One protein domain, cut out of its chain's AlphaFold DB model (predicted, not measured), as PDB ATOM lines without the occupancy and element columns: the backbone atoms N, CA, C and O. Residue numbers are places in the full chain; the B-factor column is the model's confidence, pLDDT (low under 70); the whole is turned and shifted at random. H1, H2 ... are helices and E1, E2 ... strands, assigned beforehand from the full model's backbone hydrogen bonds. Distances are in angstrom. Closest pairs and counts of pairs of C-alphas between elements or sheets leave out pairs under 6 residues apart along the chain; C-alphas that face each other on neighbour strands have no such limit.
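This is residues 4 to 70 of the 70 residues of an uncharacterized protein of Actinomadura namibiensis (UniProt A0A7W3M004). A small head, a three-stranded antiparallel sheet with the short helix H1 across it, has a long arm sticking out of it: residues 47 to 70, most of them in the helix H3. The short helix H2 sits where head and arm meet, grazing the sheet. The printed part has 67 residues with three named strands and then three named helices, in the order E1 E2 E3 H1 H2 H3; the class is mixed, helices and strands, and the sheet's order is E1 - E2 - E3. The whole is extended, with a radius of gyration of the C-alphas of 19.0 A, and spans 60 by 29 by 14 A, the arm making the length.

E1, residues 4 to 7, and E2, residues 10 to 14, form a hairpin; N 5 and O 12 are 2.9 A apart and N 12 and O 5 2.8 A, within hydrogen-bond range. E2 and E3, residues 22 to 24, form a second hairpin, with N 13 and O 23 2.8 A apart, within that range. The three strands are a meander, each strand the antiparallel neighbour of the one before, with E1 and E3 as edge strands. H1, residues 32 to 37, is on the sheet at a height of 9.2 A and runs across the strands, at 89 degrees to E1 on the local plane. The closest C-alphas of E1 and H1 are those of Thr 4 and Leu 35, 6.4 A apart. Residues 40 to 41 pair in parallel with residues 5 to 6 of E1. H2, residues 42 to 46, only grazes the sheet; its closest C-alpha to E1 is that of Asp 43, 5.5 A from that of Arg 7. H3, residues 52 to 68, is not on the sheet and is apart from H1, H2 and the three strands. In H1, H2 and H3 every O i to N i+4 pair is within hydrogen-bond range.

E1 begins at C-alpha 4, (-25.370, -4.048, 51.309), and is 9.9 A long; E2 is 12.3 A long and E3 6.5 A. H1 measures 8.6 A and H2 6.0 A. H3 runs 24.4 A from C-alpha 52, (-39.317, 18.630, 47.172), to C-alpha 68, (-34.619, 35.548, 30.174).

The two C-alphas farthest apart are those of Pro 30 and Thr 69, 61.1 A. Without residues 47 to 70, which stand free, the body has 43 residues and spans 27 by 23 by 15 A. The printed part has no cut, and no link is long. The mean pLDDT of the printed part is 78.7; residues 16 to 21, 48, 50 to 51 and 65 to 70 are under 70.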
ATOM      1  N   THR A   4     -24.094  -3.546  51.835       87.31
ATOM      2  CA  THR A   4     -25.370  -4.048  51.309       87.31
ATOM      3  C   THR A   4     -26.356  -2.907  51.107       87.31
ATOM      4  O   THR A   4     -26.471  -2.007  51.941       87.31
ATOM      5  N   VAL A   5     -27.065  -2.932  49.982       88.25
ATOM      6  CA  VAL A   5     -28.062  -1.919  49.620       88.25
ATOM      7  C   VAL A   5     -29.319  -2.582  49.072       88.25
ATOM      8  O   VAL A   5     -29.244  -3.649  48.463       88.25
ATOM      9  N   ILE A   6     -30.470  -1.950  49.274       88.81
ATOM     10  CA  ILE A   6     -31.728  -2.319  48.621       88.81
ATOM     11  C   ILE A   6     -31.975  -1.313  47.505       88.81
ATOM     12  O   ILE A   6     -31.918  -0.105  47.737       88.81
ATOM     13  N   ARG A   7     -32.195  -1.819  46.291       85.19
ATOM     14  CA  ARG A   7     -32.545  -1.012  45.123       85.19
ATOM     15  C   ARG A   7     -33.486  -1.790  44.216       85.19
ATOM     16  O   ARG A   7     -33.239  -2.963  43.936       85.19
ATOM     17  N   GLU A   8     -34.537  -1.136  43.746       84.81
ATOM     18  CA  GLU A   8     -35.630  -1.734  42.977       84.81
ATOM     19  C   GLU A   8     -36.207  -2.990  43.667       84.81
ATOM     20  O   GLU A   8     -36.531  -3.991  43.024       84.81
ATOM     21  N   GLY A   9     -36.274  -2.972  45.004       82.81
ATOM     22  CA  GLY A   9     -36.724  -4.095  45.832       82.81
ATOM     23  C   GLY A   9     -35.772  -5.300  45.879       82.81
ATOM     24  O   GLY A   9     -36.144  -6.347  46.411       82.81
ATOM     25  N   ARG A  10     -34.554  -5.186  45.335       87.19
ATOM     26  CA  ARG A  10     -33.541  -6.251  45.326       87.19
ATOM     27  C   ARG A  10     -32.413  -5.939  46.297       87.19
ATOM     28  O   ARG A  10     -31.933  -4.810  46.354       87.19
ATOM     29  N   LEU A  11     -31.955  -6.963  47.015       89.81
ATOM     30  CA  LEU A  11     -30.766  -6.872  47.852       89.81
ATOM     31  C   LEU A  11     -29.516  -7.003  46.979       89.81
ATOM     32  O   LEU A  11     -29.330  -8.006  46.288       89.81
ATOM     33  N   LEU A  12     -28.658  -5.990  47.019       89.44
ATOM     34  CA  LEU A  12     -27.415  -5.937  46.267       89.44
ATOM     35  C   LEU A  12     -26.226  -5.824  47.225       89.44
ATOM     36  O   LEU A  12     -26.268  -5.075  48.202       89.44
ATOM     37  N   LEU A  13     -25.148  -6.537  46.918       87.81
ATOM     38  CA  LEU A  13     -23.874  -6.441  47.618       87.81
ATOM     39  C   LEU A  13     -22.893  -5.651  46.753       87.81
ATOM     40  O   LEU A  13     -22.509  -6.094  45.671       87.81
ATOM     41  N   VAL A  14     -22.521  -4.463  47.219       82.81
ATOM     42  CA  VAL A  14     -21.600  -3.560  46.528       82.81
ATOM     43  C   VAL A  14     -20.183  -3.873  46.989       82.81
ATOM     44  O   VAL A  14     -19.863  -3.774  48.178       82.81
ATOM     45  N   ALA A  15     -19.332  -4.271  46.045       74.56
ATOM     46  CA  ALA A  15     -17.912  -4.441  46.308       74.56
ATOM     47  C   ALA A  15     -17.206  -3.079  46.242       74.56
ATOM     48  O   ALA A  15     -17.403  -2.312  45.305       74.56
ATOM     49  N   ASP A  16     -16.327  -2.810  47.206       64.19
ATOM     50  CA  ASP A  16     -15.588  -1.540  47.359       64.19
ATOM     51  C   ASP A  16     -14.530  -1.293  46.257       64.19
ATOM     52  O   ASP A  16     -13.723  -0.368  46.315       64.19
ATOM     53  N   ALA A  17     -14.480  -2.158  45.243       58.69
ATOM     54  CA  ALA A  17     -13.430  -2.195  44.236       58.69
ATOM     55  C   ALA A  17     -13.715  -1.247  43.060       58.69
ATOM     56  O   ALA A  17     -13.704  -1.690  41.918       58.69
ATOM     57  N   GLY A  18     -13.968   0.040  43.332       55.16
ATOM     58  CA  GLY A  18     -13.857   1.177  42.392       55.16
ATOM     59  C   GLY A  18     -14.759   1.206  41.142       55.16
ATOM     60  O   GLY A  18     -15.010   2.272  40.591       55.16
ATOM     61  N   CYS A  19     -15.286   0.073  40.703       55.09
ATOM     62  CA  CYS A  19     -16.378  -0.065  39.759       55.09
ATOM     63  C   CYS A  19     -17.596  -0.415  40.599       55.09
ATOM     64  O   CYS A  19     -17.515  -1.357  41.380       55.09
ATOM     65  N   GLY A  20     -18.703   0.316  40.459       61.66
ATOM     66  CA  GLY A  20     -19.974   0.079  41.162       61.66
ATOM     67  C   GLY A  20     -20.658  -1.248  40.804       61.66
ATOM     68  O   GLY A  20     -21.853  -1.276  40.526       61.66
ATOM     69  N   ALA A  21     -19.896  -2.339  40.761       66.25
ATOM     70  CA  ALA A  21     -20.355  -3.696  40.602       66.25
ATOM     71  C   ALA A  21     -21.132  -4.074  41.865       66.25
ATOM     72  O   ALA A  21     -20.574  -4.258  42.950       66.25
ATOM     73  N   ALA A  22     -22.444  -4.131  41.693       79.31
ATOM     74  CA  ALA A  22     -23.383  -4.577  42.696       79.31
ATOM     75  C   ALA A  22     -23.869  -5.969  42.285       79.31
ATOM     76  O   ALA A  22     -24.444  -6.137  41.207       79.31
ATOM     77  N   THR A  23     -23.612  -6.969  43.121       86.25
ATOM     78  CA  THR A  23     -24.040  -8.345  42.855       86.25
ATOM     79  C   THR A  23     -25.383  -8.587  43.536       86.25
ATOM     80  O   THR A  23     -25.496  -8.319  44.734       86.25
ATOM     81  N   PRO A  24     -26.409  -9.086  42.825       87.81
ATOM     82  CA  PRO A  24     -27.670  -9.440  43.459       87.81
ATOM     83  C   PRO A  24     -27.476 -10.610  44.425       87.81
ATOM     84  O   PRO A  24     -26.847 -11.611  44.081       87.81
ATOM     85  N   VAL A  25     -28.027 -10.480  45.630       87.50
ATOM     86  CA  VAL A  25     -28.023 -11.541  46.639       87.50
ATOM     87  C   VAL A  25     -29.313 -12.355  46.486       87.50
ATOM     88  O   VAL A  25     -30.399 -11.782  46.608       87.50
ATOM     89  N   PRO A  26     -29.234 -13.668  46.204       88.94
ATOM     90  CA  PRO A  26     -30.415 -14.519  46.097       88.94
ATOM     91  C   PRO A  26     -31.095 -14.692  47.463       88.94
ATOM     92  O   PRO A  26     -30.430 -14.714  48.499       88.94
ATOM     93  N   THR A  27     -32.422 -14.836  47.469       88.19
ATOM     94  CA  THR A  27     -33.253 -14.977  48.687       88.19
ATOM     95  C   THR A  27     -32.921 -16.211  49.526       88.19
ATOM     96  O   THR A  27     -33.161 -16.248  50.726       88.19
ATOM     97  N   ASP A  28     -32.362 -17.220  48.877       91.12
ATOM     98  CA  ASP A  28     -31.938 -18.517  49.390       91.12
ATOM     99  C   ASP A  28     -30.512 -18.488  49.979       91.12
ATOM    100  O   ASP A  28     -30.021 -19.498  50.483       91.12
ATOM    101  N   HIS A  29     -29.851 -17.325  49.982       88.50
ATOM    102  CA  HIS A  29     -28.563 -17.143  50.644       88.50
ATOM    103  C   HIS A  29     -28.709 -17.292  52.176       88.50
ATOM    104  O   HIS A  29     -29.586 -16.660  52.767       88.50
ATOM    105  N   PRO A  30     -27.831 -18.051  52.864       89.75
ATOM    106  CA  PRO A  30     -27.967 -18.334  54.301       89.75
ATOM    107  C   PRO A  30     -27.992 -17.074  55.178       89.75
ATOM    108  O   PRO A  30     -28.669 -17.036  56.202       89.75
ATOM    109  N   ASP A  31     -27.289 -16.022  54.755       89.31
ATOM    110  CA  ASP A  31     -27.257 -14.732  55.450       89.31
ATOM    111  C   ASP A  31     -28.212 -13.676  54.860       89.31
ATOM    112  O   ASP A  31     -28.092 -12.504  55.207       89.31
ATOM    113  N   TYR A  32     -29.153 -14.042  53.979       88.88
ATOM    114  CA  TYR A  32     -30.019 -13.077  53.282       88.88
ATOM    115  C   TYR A  32     -30.735 -12.112  54.241       88.88
ATOM    116  O   TYR A  32     -30.616 -10.896  54.102       88.88
ATOM    117  N   GLU A  33     -31.408 -12.639  55.268       89.25
ATOM    118  CA  GLU A  33     -32.134 -11.821  56.251       89.25
ATOM    119  C   GLU A  33     -31.203 -10.922  57.075       89.25
ATOM    120  O   GLU A  33     -31.537  -9.774  57.370       89.25
ATOM    121  N   ARG A  34     -29.994 -11.399  57.399       89.50
ATOM    122  CA  ARG A  34     -28.991 -10.596  58.115       89.50
ATOM    123  C   ARG A  34     -28.487  -9.443  57.254       89.50
ATOM    124  O   ARG A  34     -28.442  -8.310  57.719       89.50
ATOM    125  N   LEU A  35     -28.145  -9.734  55.999       88.81
ATOM    126  CA  LEU A  35     -27.661  -8.754  55.030       88.81
ATOM    127  C   LEU A  35     -28.732  -7.713  54.693       88.81
ATOM    128  O   LEU A  35     -28.399  -6.542  54.514       88.81
ATOM    129  N   ARG A  36     -30.001  -8.135  54.639       88.19
ATOM    130  CA  ARG A  36     -31.164  -7.268  54.439       88.19
ATOM    131  C   ARG A  36     -31.405  -6.344  55.630       88.19
ATOM    132  O   ARG A  36     -31.659  -5.165  55.419       88.19
ATOM    133  N   ALA A  37     -31.296  -6.848  56.860       88.44
ATOM    134  CA  ALA A  37     -31.501  -6.048  58.069       88.44
ATOM    135  C   ALA A  37     -30.486  -4.900  58.216       88.44
ATOM    136  O   ALA A  37     -30.804  -3.870  58.803       88.44
ATOM    137  N   THR A  38     -29.274  -5.067  57.681       88.44
ATOM    138  CA  THR A  38     -28.224  -4.037  57.699       88.44
ATOM    139  C   THR A  38     -28.116  -3.255  56.391       88.44
ATOM    140  O   THR A  38     -27.221  -2.419  56.265       88.44
ATOM    141  N   ALA A  39     -28.963  -3.544  55.399       88.94
ATOM    142  CA  ALA A  39     -28.872  -2.918  54.090       88.94
ATOM    143  C   ALA A  39     -29.386  -1.476  54.116       88.94
ATOM    144  O   ALA A  39     -30.396  -1.166  54.748       88.94
ATOM    145  N   LEU A  40     -28.709  -0.600  53.373       87.62
ATOM    146  CA  LEU A  40     -29.198   0.752  53.128       87.62
ATOM    147  C   LEU A  40     -30.287   0.717  52.054       87.62
ATOM    148  O   LEU A  40     -30.028   0.293  50.928       87.62
ATOM    149  N   ASP A  41     -31.482   1.192  52.385       88.06
ATOM    150  CA  ASP A  41     -32.586   1.282  51.434       88.06
ATOM    151  C   ASP A  41     -32.453   2.535  50.555       88.06
ATOM    152  O   ASP A  41     -32.744   3.655  50.981       88.06
ATOM    153  N   LEU A  42     -31.967   2.347  49.326       83.50
ATOM    154  CA  LEU A  42     -31.839   3.429  48.351       83.50
ATOM    155  C   LEU A  42     -33.181   3.782  47.713       83.50
ATOM    156  O   LEU A  42     -33.345   4.915  47.270       83.50
ATOM    157  N   ASP A  43     -34.137   2.853  47.680       83.75
ATOM    158  CA  ASP A  43     -35.474   3.124  47.150       83.75
ATOM    159  C   ASP A  43     -36.218   4.088  48.078       83.75
ATOM    160  O   ASP A  43     -36.837   5.047  47.618       83.75
ATOM    161  N   ALA A  44     -36.076   3.894  49.390       82.88
ATOM    162  CA  ALA A  44     -36.596   4.817  50.392       82.88
ATOM    163  C   ALA A  44     -35.947   6.209  50.304       82.88
ATOM    164  O   ALA A  44     -36.624   7.212  50.516       82.88
ATOM    165  N   LEU A  45     -34.654   6.286  49.968       79.25
ATOM    166  CA  LEU A  45     -33.951   7.559  49.759       79.25
ATOM    167  C   LEU A  45     -34.306   8.232  48.426       79.25
ATOM    168  O   LEU A  45     -34.213   9.452  48.317       79.25
ATOM    169  N   ALA A  46     -34.686   7.456  47.413       73.75
ATOM    170  CA  ALA A  46     -35.145   7.972  46.127       73.75
ATOM    171  C   ALA A  46     -36.604   8.456  46.172       73.75
ATOM    172  O   ALA A  46     -37.053   9.137  45.245       73.75
ATOM    173  N   ALA A  47     -37.350   8.108  47.223       74.75
ATOM    174  CA  ALA A  47     -38.715   8.568  47.400       74.75
ATOM    175  C   ALA A  47     -38.743  10.103  47.561       74.75
ATOM    176  O   ALA A  47     -37.991  10.640  48.377       74.75
ATOM    177  N   PRO A  48     -39.613  10.823  46.824       69.31
ATOM    178  CA  PRO A  48     -39.736  12.269  46.957       69.31
ATOM    179  C   PRO A  48     -40.066  12.647  48.401       69.31
ATOM    180  O   PRO A  48     -41.045  12.150  48.969       69.31
ATOM    181  N   HIS A  49     -39.285  13.546  48.993       71.31
ATOM    182  CA  HIS A  49     -39.620  14.065  50.308       71.31
ATOM    183  C   HIS A  49     -40.787  15.056  50.200       71.31
ATOM    184  O   HIS A  49     -40.865  15.848  49.249       71.31
ATOM    185  N   PRO A  50     -41.712  15.068  51.179       66.56
ATOM    186  CA  PRO A  50     -42.764  16.071  51.219       66.56
ATOM    187  C   PRO A  50     -42.130  17.465  51.347       66.56
ATOM    188  O   PRO A  50     -41.560  17.810  52.379       66.56
ATOM    189  N   GLY A  51     -42.208  18.258  50.275       66.62
ATOM    190  CA  GLY A  51     -41.563  19.573  50.159       66.62
ATOM    191  C   GLY A  51     -40.623  19.721  48.958       66.62
ATOM    192  O   GLY A  51     -40.351  20.852  48.540       66.62
ATOM    193  N   ASP A  52     -40.208  18.612  48.338       76.44
ATOM    194  CA  ASP A  52     -39.317  18.630  47.172       76.44
ATOM    195  C   ASP A  52     -39.958  19.295  45.956       76.44
ATOM    196  O   ASP A  52     -39.276  19.988  45.202       76.44
ATOM    197  N   GLU A  53     -41.273  19.177  45.774       77.50
ATOM    198  CA  GLU A  53     -41.978  19.842  44.673       77.50
ATOM    199  C   GLU A  53     -41.889  21.367  44.774       77.50
ATOM    200  O   GLU A  53     -41.615  22.045  43.782       77.50
ATOM    201  N   ALA A  54     -42.055  21.917  45.982       78.69
ATOM    202  CA  ALA A  54     -41.976  23.354  46.216       78.69
ATOM    203  C   ALA A  54     -40.546  23.873  46.006       78.69
ATOM    204  O   ALA A  54     -40.346  24.940  45.416       78.69
ATOM    205  N   LEU A  55     -39.542  23.112  46.450       78.38
ATOM    206  CA  LEU A  55     -38.136  23.430  46.218       78.38
ATOM    207  C   LEU A  55     -37.782  23.348  44.723       78.38
ATOM    208  O   LEU A  55     -37.184  24.276  44.175       78.38
ATOM    209  N   THR A  56     -38.216  22.286  44.046       80.56
ATOM    210  CA  THR A  56     -37.997  22.060  42.611       80.56
ATOM    211  C   THR A  56     -38.663  23.150  41.773       80.56
ATOM    212  O   THR A  56     -38.053  23.675  40.839       80.56
ATOM    213  N   ALA A  57     -39.884  23.560  42.129       80.69
ATOM    214  CA  ALA A  57     -40.588  24.661  41.480       80.69
ATOM    215  C   ALA A  57     -39.842  25.993  41.645       80.69
ATOM    216  O   ALA A  57     -39.650  26.717  40.665       80.69
ATOM    217  N   ARG A  58     -39.349  26.296  42.857       81.00
ATOM    218  CA  ARG A  58     -38.532  27.493  43.124       81.00
ATOM    219  C   ARG A  58     -37.231  27.494  42.320       81.00
ATOM    220  O   ARG A  58     -36.881  28.512  41.726       81.00
ATOM    221  N   LEU A  59     -36.532  26.360  42.259       83.25
ATOM    222  CA  LEU A  59     -35.306  26.215  41.467       83.25
ATOM    223  C   LEU A  59     -35.576  26.402  39.971       83.25
ATOM    224  O   LEU A  59     -34.862  27.153  39.305       83.25
ATOM    225  N   ARG A  60     -36.640  25.785  39.447       82.38
ATOM    226  CA  ARG A  60     -37.039  25.923  38.039       82.38
ATOM    227  C   ARG A  60     -37.392  27.369  37.691       82.38
ATOM    228  O   ARG A  60     -36.966  27.853  36.641       82.38
ATOM    229  N   ALA A  61     -38.109  28.071  38.570       79.88
ATOM    230  CA  ALA A  61     -38.411  29.491  38.398       79.88
ATOM    231  C   ALA A  61     -37.124  30.327  38.319       79.88
ATOM    232  O   ALA A  61     -36.950  31.087  37.372       79.88
ATOM    233  N   ARG A  62     -36.174  30.103  39.237       75.62
ATOM    234  CA  ARG A  62     -34.895  30.831  39.273       75.62
ATOM    235  C   ARG A  62     -34.035  30.604  38.025       75.62
ATOM    236  O   ARG A  62     -33.499  31.560  37.473       75.62
ATOM    237  N   VAL A  63     -33.928  29.366  37.535       75.94
ATOM    238  CA  VAL A  63     -33.187  29.054  36.295       75.94
ATOM    239  C   VAL A  63     -33.840  29.700  35.070       75.94
ATOM    240  O   VAL A  63     -33.144  30.214  34.196       75.94
ATOM    241  N   THR A  64     -35.172  29.693  35.006       71.56
ATOM    242  CA  THR A  64     -35.913  30.288  33.883       71.56
ATOM    243  C   THR A  64     -35.744  31.805  33.846       71.56
ATOM    244  O   THR A  64     -35.552  32.363  32.769       71.56
ATOM    245  N   ASP A  65     -35.748  32.458  35.009       67.56
ATOM    246  CA  ASP A  65     -35.529  33.904  35.118       67.56
ATOM    247  C   ASP A  65     -34.119  34.289  34.650       67.56
ATOM    248  O   ASP A  65     -33.949  35.187  33.829       67.56
ATOM    249  N   THR A  66     -33.114  33.501  35.049       62.41
ATOM    250  CA  THR A  66     -31.710  33.700  34.643       62.41
ATOM    251  C   THR A  66     -31.517  33.591  33.122       62.41
ATOM    252  O   THR A  66     -30.673  34.279  32.556       62.41
ATOM    253  N   ARG A  67     -32.302  32.744  32.436       59.97
ATOM    254  CA  ARG A  67     -32.255  32.602  30.968       59.97
ATOM    255  C   ARG A  67     -32.941  33.739  30.214       59.97
ATOM    256  O   ARG A  67     -32.632  33.933  29.048       59.97
ATOM    257  N   ARG A  68     -33.897  34.442  30.828       56.38
ATOM    258  CA  ARG A  68     -34.619  35.548  30.174       56.38
ATOM    259  C   ARG A  68     -33.816  36.849  30.192       56.38
ATOM    260  O   ARG A  68     -34.037  37.708  29.349       56.38
ATOM    261  N   THR A  69     -32.910  36.994  31.154       51.66
ATOM    262  CA  THR A  69     -32.062  38.182  31.327       51.66
ATOM    263  C   THR A  69     -30.697  38.091  30.635       51.66
ATOM    264  O   THR A  69     -29.886  38.993  30.830       51.66
ATOM    265  N   ALA A  70     -30.419  37.011  29.894       50.03
ATOM    266  CA  ALA A  70     -29.158  36.778  29.182       50.03
ATOM    267  C   ALA A  70     -29.267  37.113  27.689       50.03
ATOM    268  O   ALA A  70     -30.355  36.875  27.115       50.03
TER     269      ALA A  70